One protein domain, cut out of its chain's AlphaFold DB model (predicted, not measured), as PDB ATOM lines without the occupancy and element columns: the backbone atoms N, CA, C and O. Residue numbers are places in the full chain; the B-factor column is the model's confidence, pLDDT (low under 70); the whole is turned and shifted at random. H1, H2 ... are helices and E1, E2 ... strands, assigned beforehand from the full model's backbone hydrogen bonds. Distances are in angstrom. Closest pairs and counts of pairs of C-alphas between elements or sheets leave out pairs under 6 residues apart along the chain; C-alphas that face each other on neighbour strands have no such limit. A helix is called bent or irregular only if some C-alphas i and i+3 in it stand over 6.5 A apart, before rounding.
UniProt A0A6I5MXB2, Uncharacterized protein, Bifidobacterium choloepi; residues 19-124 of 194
ATOM      1  N   LEU A  19      -8.499  38.103 121.894       92.94
ATOM      2  CA  LEU A  19      -9.721  37.912 121.124       92.94
ATOM      3  C   LEU A  19      -9.350  37.525 119.700       92.94
ATOM      4  O   LEU A  19      -8.330  37.960 119.177       92.94
ATOM      5  N   VAL A  20     -10.186  36.728 119.054       93.06
ATOM      6  CA  VAL A  20      -9.954  36.332 117.672       93.06
ATOM      7  C   VAL A  20     -11.261  36.267 116.911       93.06
ATOM      8  O   VAL A  20     -12.241  35.694 117.390       93.06
ATOM      9  N   VAL A  21     -11.256  36.843 115.714       93.38
ATOM     10  CA  VAL A  21     -12.257  36.538 114.695       93.38
ATOM     11  C   VAL A  21     -11.710  35.388 113.870       93.38
ATOM     12  O   VAL A  21     -10.623  35.484 113.303       93.38
ATOM     13  N   GLN A  22     -12.444  34.290 113.829       91.75
ATOM     14  CA  GLN A  22     -12.093  33.108 113.068       91.75
ATOM     15  C   GLN A  22     -13.087  32.930 111.928       91.75
ATOM     16  O   GLN A  22     -14.299  32.938 112.138       91.75
ATOM     17  N   THR A  23     -12.567  32.695 110.729       92.31
ATOM     18  CA  THR A  23     -13.354  32.204 109.600       92.31
ATOM     19  C   THR A  23     -12.918  30.787 109.264       92.31
ATOM     20  O   THR A  23     -11.724  30.490 109.223       92.31
ATOM     21  N   THR A  24     -13.881  29.885 109.077       89.31
ATOM     22  CA  THR A  24     -13.601  28.465 108.836       89.31
ATOM     23  C   THR A  24     -14.486  27.924 107.723       89.31
ATOM     24  O   THR A  24     -15.685  28.199 107.702       89.31
ATOM     25  N   ILE A  25     -13.906  27.125 106.826       86.44
ATOM     26  CA  ILE A  25     -14.635  26.255 105.897       86.44
ATOM     27  C   ILE A  25     -14.440  24.820 106.361       86.44
ATOM     28  O   ILE A  25     -13.305  24.362 106.531       86.44
ATOM     29  N   MET A  26     -15.547  24.115 106.554       84.19
ATOM     30  CA  MET A  26     -15.543  22.730 107.003       84.19
ATOM     31  C   MET A  26     -16.361  21.849 106.067       84.19
ATOM     32  O   MET A  26     -17.367  22.285 105.506       84.19
ATOM     33  N   HIS A  27     -15.934  20.598 105.963       78.25
ATOM     34  CA  HIS A  27     -16.740  19.474 105.505       78.25
ATOM     35  C   HIS A  27     -17.205  18.685 106.735       78.25
ATOM     36  O   HIS A  27     -16.556  18.774 107.773       78.25
ATOM     37  N   ASP A  28     -18.323  17.961 106.637       72.44
ATOM     38  CA  ASP A  28     -18.873  17.005 107.617       72.44
ATOM     39  C   ASP A  28     -18.923  17.434 109.102       72.44
ATOM     40  O   ASP A  28     -19.103  16.600 109.983       72.44
ATOM     41  N   ARG A  29     -18.836  18.739 109.393       69.00
ATOM     42  CA  ARG A  29     -18.709  19.330 110.741       69.00
ATOM     43  C   ARG A  29     -17.481  18.886 111.555       69.00
ATOM     44  O   ARG A  29     -17.297  19.400 112.657       69.00
ATOM     45  N   GLU A  30     -16.625  18.017 111.025       70.69
ATOM     46  CA  GLU A  30     -15.440  17.498 111.720       70.69
ATOM     47  C   GLU A  30     -14.140  17.826 110.969       70.69
ATOM     48  O   GLU A  30     -13.089  17.996 111.592       70.69
ATOM     49  N   THR A  31     -14.203  17.986 109.646       79.56
ATOM     50  CA  THR A  31     -13.025  18.205 108.802       79.56
ATOM     51  C   THR A  31     -12.857  19.679 108.430       79.56
ATOM     52  O   THR A  31     -13.594  20.216 107.604       79.56
ATOM     53  N   VAL A  32     -11.842  20.340 108.996       83.00
ATOM     54  CA  VAL A  32     -11.474  21.725 108.647       83.00
ATOM     55  C   VAL A  32     -10.633  21.744 107.369       83.00
ATOM     56  O   VAL A  32      -9.553  21.159 107.328       83.00
ATOM     57  N   TYR A  33     -11.111  22.454 106.346       77.56
ATOM     58  CA  TYR A  33     -10.411  22.630 105.068       77.56
ATOM     59  C   TYR A  33      -9.615  23.927 105.009       77.56
ATOM     60  O   TYR A  33      -8.498  23.960 104.502       77.56
ATOM     61  N   SER A  34     -10.199  25.006 105.520       83.88
ATOM     62  CA  SER A  34      -9.560  26.313 105.561       83.88
ATOM     63  C   SER A  34      -9.937  27.011 106.852       83.88
ATOM     64  O   SER A  34     -11.081  26.927 107.299       83.88
ATOM     65  N   GLN A  35      -8.963  27.682 107.454       86.31
ATOM     66  CA  GLN A  35      -9.138  28.441 108.679       86.31
ATOM     67  C   GLN A  35      -8.248  29.675 108.633       86.31
ATOM     68  O   GLN A  35      -7.053  29.573 108.364       86.31
ATOM     69  N   THR A  36      -8.830  30.829 108.944       87.94
ATOM     70  CA  THR A  36      -8.093  32.080 109.136       87.94
ATOM     71  C   THR A  36      -8.426  32.662 110.503       87.94
ATOM     72  O   THR A  36      -9.573  32.598 110.943       87.94
ATOM     73  N   LEU A  37      -7.414  33.201 111.183       87.38
ATOM     74  CA  LEU A  37      -7.518  33.797 112.513       87.38
ATOM     75  C   LEU A  37      -7.044  35.251 112.460       87.38
ATOM     76  O   LEU A  37      -5.912  35.515 112.064       87.38
ATOM     77  N   TYR A  38      -7.892  36.168 112.912       89.38
ATOM     78  CA  TYR A  38      -7.583  37.588 113.053       89.38
ATOM     79  C   TYR A  38      -7.537  37.935 114.547       89.38
ATOM     80  O   TYR A  38      -8.599  38.038 115.168       89.38
ATOM     81  N   PRO A  39      -6.347  38.024 115.167       88.12
ATOM     82  CA  PRO A  39      -6.220  38.298 116.594       88.12
ATOM     83  C   PRO A  39      -6.406  39.789 116.911       88.12
ATOM     84  O   PRO A  39      -5.967  40.662 116.163       88.12
ATOM     85  N   PHE A  40      -7.011  40.080 118.062       89.56
ATOM     86  CA  PHE A  40      -7.309  41.422 118.554       89.56
ATOM     87  C   PHE A  40      -7.120  41.513 120.069       89.56
ATOM     88  O   PHE A  40      -7.423  40.589 120.821       89.56
ATOM     89  N   THR A  41      -6.710  42.691 120.537       84.38
ATOM     90  CA  THR A  41      -6.640  43.014 121.973       84.38
ATOM     91  C   THR A  41      -7.836  43.839 122.461       84.38
ATOM     92  O   THR A  41      -7.931  44.145 123.646       84.38
ATOM     93  N   SER A  42      -8.736  44.243 121.556       89.19
ATOM     94  CA  SER A  42      -9.918  45.067 121.838       89.19
ATOM     95  C   SER A  42     -11.190  44.357 121.382       89.19
ATOM     96  O   SER A  42     -11.259  43.886 120.248       89.19
ATOM     97  N   TYR A  43     -12.203  44.319 122.254       90.94
ATOM     98  CA  TYR A  43     -13.502  43.719 121.943       90.94
ATOM     99  C   TYR A  43     -14.235  44.463 120.836       90.94
ATOM    100  O   TYR A  43     -14.699  43.826 119.899       90.94
ATOM    101  N   ASP A  44     -14.265  45.794 120.897       93.19
ATOM    102  CA  ASP A  44     -14.966  46.601 119.897       93.19
ATOM    103  C   ASP A  44     -14.344  46.418 118.503       93.19
ATOM    104  O   ASP A  44     -15.059  46.208 117.532       93.19
ATOM    105  N   GLN A  45     -13.008  46.371 118.411       93.06
ATOM    106  CA  GLN A  45     -12.322  46.108 117.138       93.06
ATOM    107  C   GLN A  45     -12.589  44.692 116.617       93.06
ATOM    108  O   GLN A  45     -12.803  44.504 115.422       93.06
ATOM    109  N   ALA A  46     -12.580  43.696 117.508       92.62
ATOM    110  CA  ALA A  46     -12.898  42.326 117.133       92.62
ATOM    111  C   ALA A  46     -14.352  42.202 116.652       92.62
ATOM    112  O   ALA A  46     -14.622  41.454 115.720       92.62
ATOM    113  N   LEU A  47     -15.279  42.946 117.260       93.50
ATOM    114  CA  LEU A  47     -16.687  42.953 116.883       93.50
ATOM    115  C   LEU A  47     -16.919  43.633 115.525       93.50
ATOM    116  O   LEU A  47     -17.656  43.090 114.705       93.50
ATOM    117  N   ASP A  48     -16.253  44.758 115.259       93.19
ATOM    118  CA  ASP A  48     -16.302  45.423 113.950       93.19
ATOM    119  C   ASP A  48     -15.821  44.470 112.845       93.19
ATOM    120  O   ASP A  48     -16.537  44.211 111.877       93.19
ATOM    121  N   VAL A  49     -14.657  43.840 113.039       93.25
ATOM    122  CA  VAL A  49     -14.106  42.889 112.061       93.25
ATOM    123  C   VAL A  49     -14.949  41.620 111.955       93.25
ATOM    124  O   VAL A  49     -15.063  41.044 110.871       93.25
ATOM    125  N   TYR A  50     -15.561  41.167 113.047       93.19
ATOM    126  CA  TYR A  50     -16.501  40.053 113.025       93.19
ATOM    127  C   TYR A  50     -17.689  40.358 112.108       93.19
ATOM    128  O   TYR A  50     -18.008  39.555 111.231       93.19
ATOM    129  N   HIS A  51     -18.298  41.537 112.249       90.88
ATOM    130  CA  HIS A  51     -19.403  41.967 111.396       90.88
ATOM    131  C   HIS A  51     -18.983  42.180 109.939       90.88
ATOM    132  O   HIS A  51     -19.719  41.782 109.036       90.88
ATOM    133  N   ASP A  52     -17.789  42.716 109.691       90.88
ATOM    134  CA  ASP A  52     -17.240  42.811 108.337       90.88
ATOM    135  C   ASP A  52     -17.048  41.421 107.713       90.88
ATOM    136  O   ASP A  52     -17.429  41.189 106.563       90.88
ATOM    137  N   ASN A  53     -16.538  40.451 108.482       90.50
ATOM    138  CA  ASN A  53     -16.376  39.076 108.012       90.50
ATOM    139  C   ASN A  53     -17.719  38.383 107.757       90.50
ATOM    140  O   ASN A  53     -17.802  37.606 106.809       90.50
ATOM    141  N   LEU A  54     -18.782  38.679 108.512       87.50
ATOM    142  CA  LEU A  54     -20.124  38.186 108.175       87.50
ATOM    143  C   LEU A  54     -20.575  38.670 106.785       87.50
ATOM    144  O   LEU A  54     -21.231  37.942 106.053       87.50
ATOM    145  N   ASN A  55     -20.192  39.873 106.370       82.38
ATOM    146  CA  ASN A  55     -20.575  40.379 105.052       82.38
ATOM    147  C   ASN A  55     -19.636  39.908 103.928       82.38
ATOM    148  O   ASN A  55     -20.050  39.805 102.779       82.38
ATOM    149  N   MET A  56     -18.370  39.615 104.215       85.75
ATOM    150  CA  MET A  56     -17.385  39.335 103.160       85.75
ATOM    151  C   MET A  56     -17.040  37.856 103.010       85.75
ATOM    152  O   MET A  56     -16.776  37.386 101.901       85.75
ATOM    153  N   PHE A  57     -17.051  37.097 104.105       89.06
ATOM    154  CA  PHE A  57     -16.590  35.715 104.095       89.06
ATOM    155  C   PHE A  57     -17.426  34.781 103.207       89.06
ATOM    156  O   PHE A  57     -16.816  33.940 102.551       89.06
ATOM    157  N   PRO A  58     -18.763  34.915 103.079       86.00
ATOM    158  CA  PRO A  58     -19.515  34.092 102.133       86.00
ATOM    159  C   PRO A  58     -19.052  34.283 100.682       86.00
ATOM    160  O   PRO A  58     -18.870  33.300  99.972       86.00
ATOM    161  N   VAL A  59     -18.769  35.519 100.249       86.56
ATOM    162  CA  VAL A  59     -18.233  35.769  98.895       86.56
ATOM    163  C   VAL A  59     -16.878  35.079  98.731       86.56
ATOM    164  O   VAL A  59     -16.672  34.338  97.776       86.56
ATOM    165  N   ALA A  60     -15.972  35.259  99.696       87.06
ATOM    166  CA  ALA A  60     -14.647  34.644  99.653       87.06
ATOM    167  C   ALA A  60     -14.711  33.104  99.651       87.06
ATOM    168  O   ALA A  60     -13.986  32.452  98.902       87.06
ATOM    169  N   ALA A  61     -15.600  32.515 100.453       85.31
ATOM    170  CA  ALA A  61     -15.790  31.071 100.530       85.31
ATOM    171  C   ALA A  61     -16.380  30.498  99.230       85.31
ATOM    172  O   ALA A  61     -15.947  29.438  98.776       85.31
ATOM    173  N   GLY A  62     -17.326  31.204  98.602       81.38
ATOM    174  CA  GLY A  62     -17.835  30.840  97.280       81.38
ATOM    175  C   GLY A  62     -16.776  30.982  96.178       81.38
ATOM    176  O   GLY A  62     -16.703  30.130  95.298       81.38
ATOM    177  N   GLY A  63     -15.921  32.009  96.240       82.81
ATOM    178  CA  GLY A  63     -14.822  32.203  95.287       82.81
ATOM    179  C   GLY A  63     -13.789  31.081  95.379       82.81
ATOM    180  O   GLY A  63     -13.444  30.472  94.373       82.81
ATOM    181  N   MET A  64     -13.404  30.699  96.600       82.31
ATOM    182  CA  MET A  64     -12.528  29.545  96.830       82.31
ATOM    183  C   MET A  64     -13.123  28.245  96.262       82.31
ATOM    184  O   MET A  64     -12.390  27.396  95.759       82.31
ATOM    185  N   TRP A  65     -14.446  28.067  96.327       77.62
ATOM    186  CA  TRP A  65     -15.107  26.931  95.682       77.62
ATOM    187  C   TRP A  65     -14.920  26.936  94.161       77.62
ATOM    188  O   TRP A  65     -14.606  25.892  93.583       77.62
ATOM    189  N   GLN A  66     -15.067  28.099  93.524       77.44
ATOM    190  CA  GLN A  66     -14.823  28.253  92.092       77.44
ATOM    191  C   GLN A  66     -13.358  27.968  91.735       77.44
ATOM    192  O   GLN A  66     -13.107  27.213  90.798       77.44
ATOM    193  N   ASP A  67     -12.403  28.454  92.528       83.94
ATOM    194  CA  ASP A  67     -10.978  28.171  92.324       83.94
ATOM    195  C   ASP A  67     -10.675  26.665  92.408       83.94
ATOM    196  O   ASP A  67      -9.907  26.128  91.608       83.94
ATOM    197  N   MET A  68     -11.307  25.950  93.347       79.75
ATOM    198  CA  MET A  68     -11.177  24.490  93.453       79.75
ATOM    199  C   MET A  68     -11.776  23.765  92.239       79.75
ATOM    200  O   MET A  68     -11.228  22.753  91.797       79.75
ATOM    201  N   LEU A  69     -12.883  24.266  91.678       78.19
ATOM    202  CA  LEU A  69     -13.420  23.749  90.417       78.19
ATOM    203  C   LEU A  69     -12.434  23.979  89.268       78.19
ATOM    204  O   LEU A  69     -12.135  23.039  88.535       78.19
ATOM    205  N   ASP A  70     -11.894  25.185  89.136       85.00
ATOM    206  CA  ASP A  70     -10.971  25.539  88.054       85.00
ATOM    207  C   ASP A  70      -9.639  24.771  88.139       85.00
ATOM    208  O   ASP A  70      -9.006  24.500  87.117       85.00
ATOM    209  N   ALA A  71      -9.241  24.355  89.345       87.31
ATOM    210  CA  ALA A  71      -8.085  23.493  89.594       87.31
ATOM    211  C   ALA A  71      -8.345  21.986  89.365       87.31
ATOM    212  O   ALA A  71      -7.451  21.175  89.609       87.31
ATOM    213  N   ASP A  72      -9.542  21.595  88.908       84.50
ATOM    214  CA  ASP A  72      -9.969  20.197  88.742       84.50
ATOM    215  C   ASP A  72      -9.873  19.357  90.036       84.50
ATOM    216  O   ASP A  72      -9.652  18.141  89.996       84.50
ATOM    217  N   GLU A  73     -10.081  19.978  91.206       81.75
ATOM    218  CA  GLU A  73     -10.048  19.259  92.484       81.75
ATOM    219  C   GLU A  73     -11.112  18.142  92.499       81.75
ATOM    220  O   GLU A  73     -12.301  18.421  92.295       81.75
ATOM    221  N   PRO A  74     -10.751  16.867  92.766       78.62
ATOM    222  CA  PRO A  74     -11.663  15.729  92.609       78.62
ATOM    223  C   PRO A  74     -12.972  15.858  93.393       78.62
ATOM    224  O   PRO A  74     -14.030  15.421  92.932       78.62
ATOM    225  N   HIS A  75     -12.910  16.465  94.580       70.00
ATOM    226  CA  HIS A  75     -14.079  16.717  95.416       70.00
ATOM    227  C   HIS A  75     -14.963  17.817  94.826       70.00
ATOM    228  O   HIS A  75     -16.171  17.624  94.727       70.00
ATOM    229  N   ALA A  76     -14.379  18.925  94.362       73.50
ATOM    230  CA  ALA A  76     -15.135  19.999  93.731       73.50
ATOM    231  C   ALA A  76     -15.815  19.514  92.440       73.50
ATOM    232  O   ALA A  76     -17.025  19.660  92.278       73.50
ATOM    233  N   GLN A  77     -15.074  18.814  91.574       75.19
ATOM    234  CA  GLN A  77     -15.579  18.274  90.306       75.19
ATOM    235  C   GLN A  77     -16.719  17.264  90.491       75.19
ATOM    236  O   GLN A  77     -17.714  17.319  89.768       75.19
ATOM    237  N   LYS A  78     -16.634  16.380  91.497       71.44
ATOM    238  CA  LYS A  78     -17.715  15.434  91.845       71.44
ATOM    239  C   LYS A  78     -19.038  16.141  92.156       71.44
ATOM    240  O   LYS A  78     -20.109  15.557  91.999       71.44
ATOM    241  N   HIS A  79     -18.951  17.378  92.618       63.28
ATOM    242  CA  HIS A  79     -20.064  18.168  93.105       63.28
ATOM    243  C   HIS A  79     -20.361  19.393  92.226       63.28
ATOM    244  O   HIS A  79     -21.237  20.176  92.565       63.28
ATOM    245  N   ARG A  80     -19.697  19.521  91.069       66.94
ATOM    246  CA  ARG A  80     -19.810  20.639  90.121       66.94
ATOM    247  C   ARG A  80     -21.238  20.916  89.647       66.94
ATOM    248  O   ARG A  80     -21.646  22.070  89.585       66.94
ATOM    249  N   ASP A  81     -21.985  19.860  89.322       61.75
ATOM    250  CA  ASP A  81     -23.343  19.964  88.757       61.75
ATOM    251  C   ASP A  81     -24.432  20.130  89.833       61.75
ATOM    252  O   ASP A  81     -25.609  20.319  89.518       61.75
ATOM    253  N   GLY A  82     -24.058  20.054  91.113       54.66
ATOM    254  CA  GLY A  82     -24.923  20.397  92.232       54.66
ATOM    255  C   GLY A  82     -24.483  21.736  92.796       54.66
ATOM    256  O   GLY A  82     -23.434  21.802  93.417       54.66
ATOM    257  N   ILE A  83     -25.287  22.788  92.637       52.91
ATOM    258  CA  ILE A  83     -25.177  24.010  93.451       52.91
ATOM    259  C   ILE A  83     -25.290  23.558  94.910       52.91
ATOM    260  O   ILE A  83     -26.403  23.335  95.369       52.91
ATOM    261  N   LEU A  84     -24.168  23.260  95.571       55.69
ATOM    262  CA  LEU A  84     -24.105  22.207  96.588       55.69
ATOM    263  C   LEU A  84     -25.007  22.481  97.793       55.69
ATOM    264  O   LEU A  84     -24.541  23.115  98.731       55.69
ATOM    265  N   PRO A  85     -26.213  21.895  97.905       49.75
ATOM    266  CA  PRO A  85     -26.946  21.892  99.155       49.75
ATOM    267  C   PRO A  85     -26.527  20.637  99.926       49.75
ATOM    268  O   PRO A  85     -27.376  19.889 100.405       49.75
ATOM    269  N   THR A  86     -25.227  20.313  99.954       56.78
ATOM    270  CA  THR A  86     -24.763  19.243 100.833       56.78
ATOM    271  C   THR A  86     -24.613  19.875 102.212       56.78
ATOM    272  O   THR A  86     -23.743  20.724 102.392       56.78
ATOM    273  N   PRO A  87     -25.450  19.499 103.198       59.50
ATOM    274  CA  PRO A  87     -25.375  20.051 104.554       59.50
ATOM    275  C   PRO A  87     -24.034  19.757 105.247       59.50
ATOM    276  O   PRO A  87     -23.779  20.249 106.343       59.50
ATOM    277  N   GLU A  88     -23.191  18.940 104.613       71.25
ATOM    278  CA  GLU A  88     -21.837  18.609 105.031       71.25
ATOM    279  C   GLU A  88     -20.879  19.802 104.873       71.25
ATOM    280  O   GLU A  88     -20.007  19.966 105.720       71.25
ATOM    281  N   TRP A  89     -21.041  20.662 103.858       79.06
ATOM    282  CA  TRP A  89     -20.171  21.831 103.672       79.06
ATOM    283  C   TRP A  89     -20.750  23.083 104.327       79.06
ATOM    284  O   TRP A  89     -21.832  23.555 103.966       79.06
ATOM    285  N   ALA A  90     -19.991  23.668 105.251       83.69
ATOM    286  CA  ALA A  90     -20.402  24.862 105.972       83.69
ATOM    287  C   ALA A  90     -19.270  25.882 106.094       83.69
ATOM    288  O   ALA A  90     -18.099  25.534 106.270       83.69
ATOM    289  N   GLY A  91     -19.655  27.154 106.035       87.81
ATOM    290  CA  GLY A  91     -18.824  28.274 106.437       87.81
ATOM    291  C   GLY A  91     -19.215  28.756 107.830       87.81
ATOM    292  O   GLY A  91     -20.394  28.765 108.192       87.81
ATOM    293  N   ILE A  92     -18.219  29.160 108.611       89.06
ATOM    294  CA  ILE A  92     -18.390  29.662 109.975       89.06
ATOM    295  C   ILE A  92     -17.629  30.969 110.108       89.06
ATOM    296  O   ILE A  92     -16.464  31.043 109.716       89.06
ATOM    297  N   VAL A  93     -18.264  31.962 110.720       92.56
ATOM    298  CA  VAL A  93     -17.580  33.125 111.288       92.56
ATOM    299  C   VAL A  93     -17.825  33.103 112.791       92.56
ATOM    300  O   VAL A  93     -18.978  33.106 113.233       92.56
ATOM    301  N   SER A  94     -16.761  33.061 113.583       93.31
ATOM    302  CA  SER A  94     -16.837  33.038 115.040       93.31
ATOM    303  C   SER A  94     -15.964  34.125 115.662       93.31
ATOM    304  O   SER A  94     -14.927  34.507 115.127       93.31
ATOM    305  N   LEU A  95     -16.411  34.643 116.801       94.88
ATOM    306  CA  LEU A  95     -15.642  35.502 117.690       94.88
ATOM    307  C   LEU A  95     -15.394  34.714 118.970       94.88
ATOM    308  O   LEU A  95     -16.345  34.307 119.639       94.88
ATOM    309  N   ALA A  96     -14.134  34.496 119.322       94.69
ATOM    310  CA  ALA A  96     -13.748  33.718 120.493       94.69
ATOM    311  C   ALA A  96     -12.531  34.335 121.190       94.69
ATOM    312  O   ALA A  96     -11.985  35.347 120.755       94.69
ATOM    313  N   THR A  97     -12.099  33.712 122.284       93.31
ATOM    314  CA  THR A  97     -10.795  33.988 122.899       93.31
ATOM    315  C   THR A  97      -9.857  32.814 122.666       93.31
ATOM    316  O   THR A  97     -10.284  31.656 122.682       93.31
ATOM    317  N   ILE A  98      -8.574  33.102 122.473       90.62
ATOM    318  CA  ILE A  98      -7.546  32.078 122.317       90.62
ATOM    319  C   ILE A  98      -7.305  31.406 123.668       90.62
ATOM    320  O   ILE A  98      -6.989  32.058 124.663       90.62
ATOM    321  N   LYS A  99      -7.436  30.082 123.699       91.00
ATOM    322  CA  LYS A  99      -7.170  29.254 124.875       91.00
ATOM    323  C   LYS A  99      -5.695  28.880 124.962       91.00
ATOM    324  O   LYS A  99      -5.077  29.067 126.006       91.00
ATOM    325  N   THR A 100      -5.144  28.374 123.863       88.69
ATOM    326  CA  THR A 100      -3.761  27.895 123.780       88.69
ATOM    327  C   THR A 100      -3.218  28.186 122.390       88.69
ATOM    328  O   THR A 100      -3.926  27.979 121.413       88.69
ATOM    329  N   VAL A 101      -1.958  28.607 122.294       85.31
ATOM    330  CA  VAL A 101      -1.215  28.651 121.028       85.31
ATOM    331  C   VAL A 101      -0.151  27.566 121.079       85.31
ATOM    332  O   VAL A 101       0.579  27.462 122.065       85.31
ATOM    333  N   TYR A 102      -0.111  26.731 120.050       82.75
ATOM    334  CA  TYR A 102       0.836  25.636 119.909       82.75
ATOM    335  C   TYR A 102       2.102  26.096 119.184       82.75
ATOM    336  O   TYR A 102       2.089  27.063 118.422       82.75
ATOM    337  N   ASP A 103       3.196  25.359 119.379       82.00
ATOM    338  CA  ASP A 103       4.503  25.670 118.784       82.00
ATOM    339  C   ASP A 103       4.496  25.646 117.242       82.00
ATOM    340  O   ASP A 103       5.371  26.234 116.608       82.00
ATOM    341  N   ASP A 104       3.514  24.974 116.632       77.62
ATOM    342  CA  ASP A 104       3.309  24.912 115.180       77.62
ATOM    343  C   ASP A 104       2.448  26.066 114.628       77.62
ATOM    344  O   ASP A 104       2.141  26.090 113.436       77.62
ATOM    345  N   GLY A 105       2.074  27.031 115.475       68.75
ATOM    346  CA  GLY A 105       1.283  28.204 115.104       68.75
ATOM    347  C   GLY A 105      -0.229  27.980 115.113       68.75
ATOM    348  O   GLY A 105      -0.975  28.932 114.884       68.75
ATOM    349  N   ARG A 106      -0.709  26.762 115.405       77.62
ATOM    350  CA  ARG A 106      -2.143  26.519 115.611       77.62
ATOM    351  C   ARG A 106      -2.611  27.138 116.924       77.62
ATOM    352  O   ARG A 106      -1.857  27.198 117.894       77.62
ATOM    353  N   ALA A 107      -3.878  27.534 116.980       79.69
ATOM    354  CA  ALA A 107      -4.502  28.041 118.193       79.69
ATOM    355  C   ALA A 107      -5.775  27.254 118.519       79.69
ATOM    356  O   ALA A 107      -6.660  27.117 117.675       79.69
ATOM    357  N   ASP A 108      -5.872  26.776 119.757       87.31
ATOM    358  CA  ASP A 108      -7.133  26.308 120.324       87.31
ATOM    359  C   ASP A 108      -7.912  27.494 120.865       87.31
ATOM    360  O   ASP A 108      -7.353  28.380 121.521       87.31
ATOM    361  N   LEU A 109      -9.221  27.472 120.652       88.69
ATOM    362  CA  LEU A 109     -10.129  28.525 121.080       88.69
ATOM    363  C   LEU A 109     -10.965  28.059 122.275       88.69
ATOM    364  O   LEU A 109     -11.234  26.868 122.451       88.69
ATOM    365  N   ASN A 110     -11.373  29.007 123.116       90.50
ATOM    366  CA  ASN A 110     -12.471  28.777 124.050       90.50
ATOM    367  C   ASN A 110     -13.802  28.681 123.288       90.50
ATOM    368  O   ASN A 110     -13.860  28.921 122.082       90.50
ATOM    369  N   GLU A 111     -14.879  28.346 124.004       88.81
ATOM    370  CA  GLU A 111     -16.229  28.390 123.438       88.81
ATOM    371  C   GLU A 111     -16.492  29.766 122.785       88.81
ATOM    372  O   GLU A 111     -16.133  30.792 123.381       88.81
ATOM    373  N   PRO A 112     -17.055  29.808 121.560       89.25
ATOM    374  CA  PRO A 112     -17.294  31.064 120.866       89.25
ATOM    375  C   PRO A 112     -18.191  32.001 121.675       89.25
ATOM    376  O   PRO A 112     -19.240  31.604 122.174       89.25
ATOM    377  N   ILE A 113     -17.801  33.273 121.743       92.69
ATOM    378  CA  ILE A 113     -18.645  34.357 122.257       92.69
ATOM    379  C   ILE A 113     -19.820  34.571 121.296       92.69
ATOM    380  O   ILE A 113     -20.954  34.755 121.730       92.69
ATOM    381  N   GLN A 114     -19.542  34.545 119.989       91.94
ATOM    382  CA  GLN A 114     -20.538  34.554 118.916       91.94
ATOM    383  C   GLN A 114     -20.089  33.608 117.802       91.94
ATOM    384  O   GLN A 114     -18.894  33.479 117.538       91.94
ATOM    385  N   SER A 115     -21.033  32.939 117.144       90.25
ATOM    386  CA  SER A 115     -20.744  32.046 116.024       90.25
ATOM    387  C   SER A 115     -21.934  31.988 115.085       90.25
ATOM    388  O   SER A 115     -23.031  31.613 115.489       90.25
ATOM    389  N   ASN A 116     -21.689  32.274 113.813       90.00
ATOM    390  CA  ASN A 116     -22.700  32.241 112.772       90.00
ATOM    391  C   ASN A 116     -22.269  31.280 111.672       90.00
ATOM    392  O   ASN A 116     -21.128  31.311 111.207       90.00
ATOM    393  N   TRP A 117     -23.205  30.425 111.280       87.56
ATOM    394  CA  TRP A 117     -23.007  29.372 110.297       87.56
ATOM    395  C   TRP A 117     -23.827  29.672 109.054       87.56
ATOM    396  O   TRP A 117     -24.939  30.190 109.159       87.56
ATOM    397  N   PHE A 118     -23.295  29.298 107.897       83.81
ATOM    398  CA  PHE A 118     -24.026  29.305 106.637       83.81
ATOM    399  C   PHE A 118     -23.658  28.081 105.798       83.81
ATOM    400  O   PHE A 118     -22.557  27.533 105.907       83.81
ATOM    401  N   ALA A 119     -24.589  27.646 104.950       81.12
ATOM    402  CA  ALA A 119     -24.326  26.599 103.974       81.12
ATOM    403  C   ALA A 119     -23.476  27.160 102.827       81.12
ATOM    404  O   ALA A 119     -23.777  28.229 102.292       81.12
ATOM    405  N   LEU A 120     -22.446  26.423 102.400       80.06
ATOM    406  CA  LEU A 120     -21.577  26.880 101.308       80.06
ATOM    407  C   LEU A 120     -22.348  27.047  99.978       80.06
ATOM    408  O   LEU A 120     -21.999  27.905  99.173       80.06
ATOM    409  N   ALA A 121     -23.452  26.310  99.787       75.19
ATOM    410  CA  ALA A 121     -24.391  26.477  98.667       75.19
ATOM    411  C   ALA A 121     -24.841  27.928  98.472       75.19
ATOM    412  O   ALA A 121     -24.809  28.468  97.365       75.19
ATOM    413  N   ASP A 122     -25.289  28.541  99.566       75.75
ATOM    414  CA  ASP A 122     -25.913  29.859  99.547       75.75
ATOM    415  C   ASP A 122     -24.861  30.941  99.260       75.75
ATOM    416  O   ASP A 122     -25.144  31.950  98.614       75.75
ATOM    417  N   ALA A 123     -23.618  30.685  99.675       79.94
ATOM    418  CA  ALA A 123     -22.459  31.521  99.406       79.94
ATOM    419  C   ALA A 123     -22.032  31.496  97.924       79.94
ATOM    420  O   ALA A 123     -21.681  32.537  97.371       79.94
ATOM    421  N   VAL A 124     -22.137  30.351  97.239       75.38
ATOM    422  CA  VAL A 124     -21.865  30.251  95.789       75.38
ATOM    423  C   VAL A 124     -22.854  31.091  94.978       75.38
ATOM    424  O   VAL A 124     -22.454  31.811  94.064       75.38
TER     425      VAL A 124
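What this domain is: This is residues 19 to 124 of the 194 residues of an uncharacterized protein of Bifidobacterium choloepi (UniProt A0A6I5MXB2). A twisted sheet has the long bent helix H1 over one face and no named helix on the other. Arm H1a runs along E1 and E3; arm H1b continues past one end of the sheet, where H2 and H3 touch it, while towards the other end E3 bends into a hairpin with E4. The 106 printed residues hold E1 E2 H1 H2 E3 E4 E5 H3 in order, class mixed; the branched sheet's neighbour pairs are antiparallel. The whole is compact, radius of gyration of the C-alphas 14.6 A, spanning 43 by 30 by 21 A.

Where its parts are: E1, residues 19 to 27, begins at C-alpha 19 (-9.721, 37.912, 121.124) and measures 25.2 A; E2, residues 31 to 40, measures 25.8 A. H1, residues 43 to 70, was assigned as one helix by its hydrogen bonds but is bent, C-alphas 55 and 58 being 7.0 A apart: H1a, 43 to 55, and H1b, 58 to 70, each measure 18.6 A. H2 is residues 74 to 78. E3, residues 90 to 101, measures 24.7 A; E4 is 107 to 109; E5, 114 to 119, measures 17.3 A. H3, residues 120 to 124, ends at C-alpha 124 (-21.865, 30.251, 95.789).

How they stand to each other: E1 has E2 on one side, N 21 to O 38 3.0 A, and E3 on the other, N 22 to O 94 2.8 A. E3 bends by 88 degrees at residue 97; it pairs with E5, N 93 to O 116 3.0 A, and farther on with E4, N 108 to O 100 2.8 A. H1a is on the sheet at a height of 8.1 A, its closest C-alphas to E1 being Tyr 50 and Val 21, 5.8 A; its line and E1's stand at 6 degrees on the local plane. H1b, at a steep tilt of 50 degrees to H1a, only grazes the sheet. It touches H3, closest C-alphas Gly 62 and Val 124, 4.3 A, and with residues 65 to 69 alone H2, closest Leu 69 and Ala 76, 5.3 A. Every O i to N i+4 pair is within hydrogen-bond range in H1a, H1b, H2 and H3.

The domain as a whole: The C-alphas farthest apart, Thr 41 and Asp 81, are 43.7 A apart. The printed part has no cut; the link H2 to E3 is long. Residue 29, residues 79 to 87 and residue 105 have pLDDT under 70.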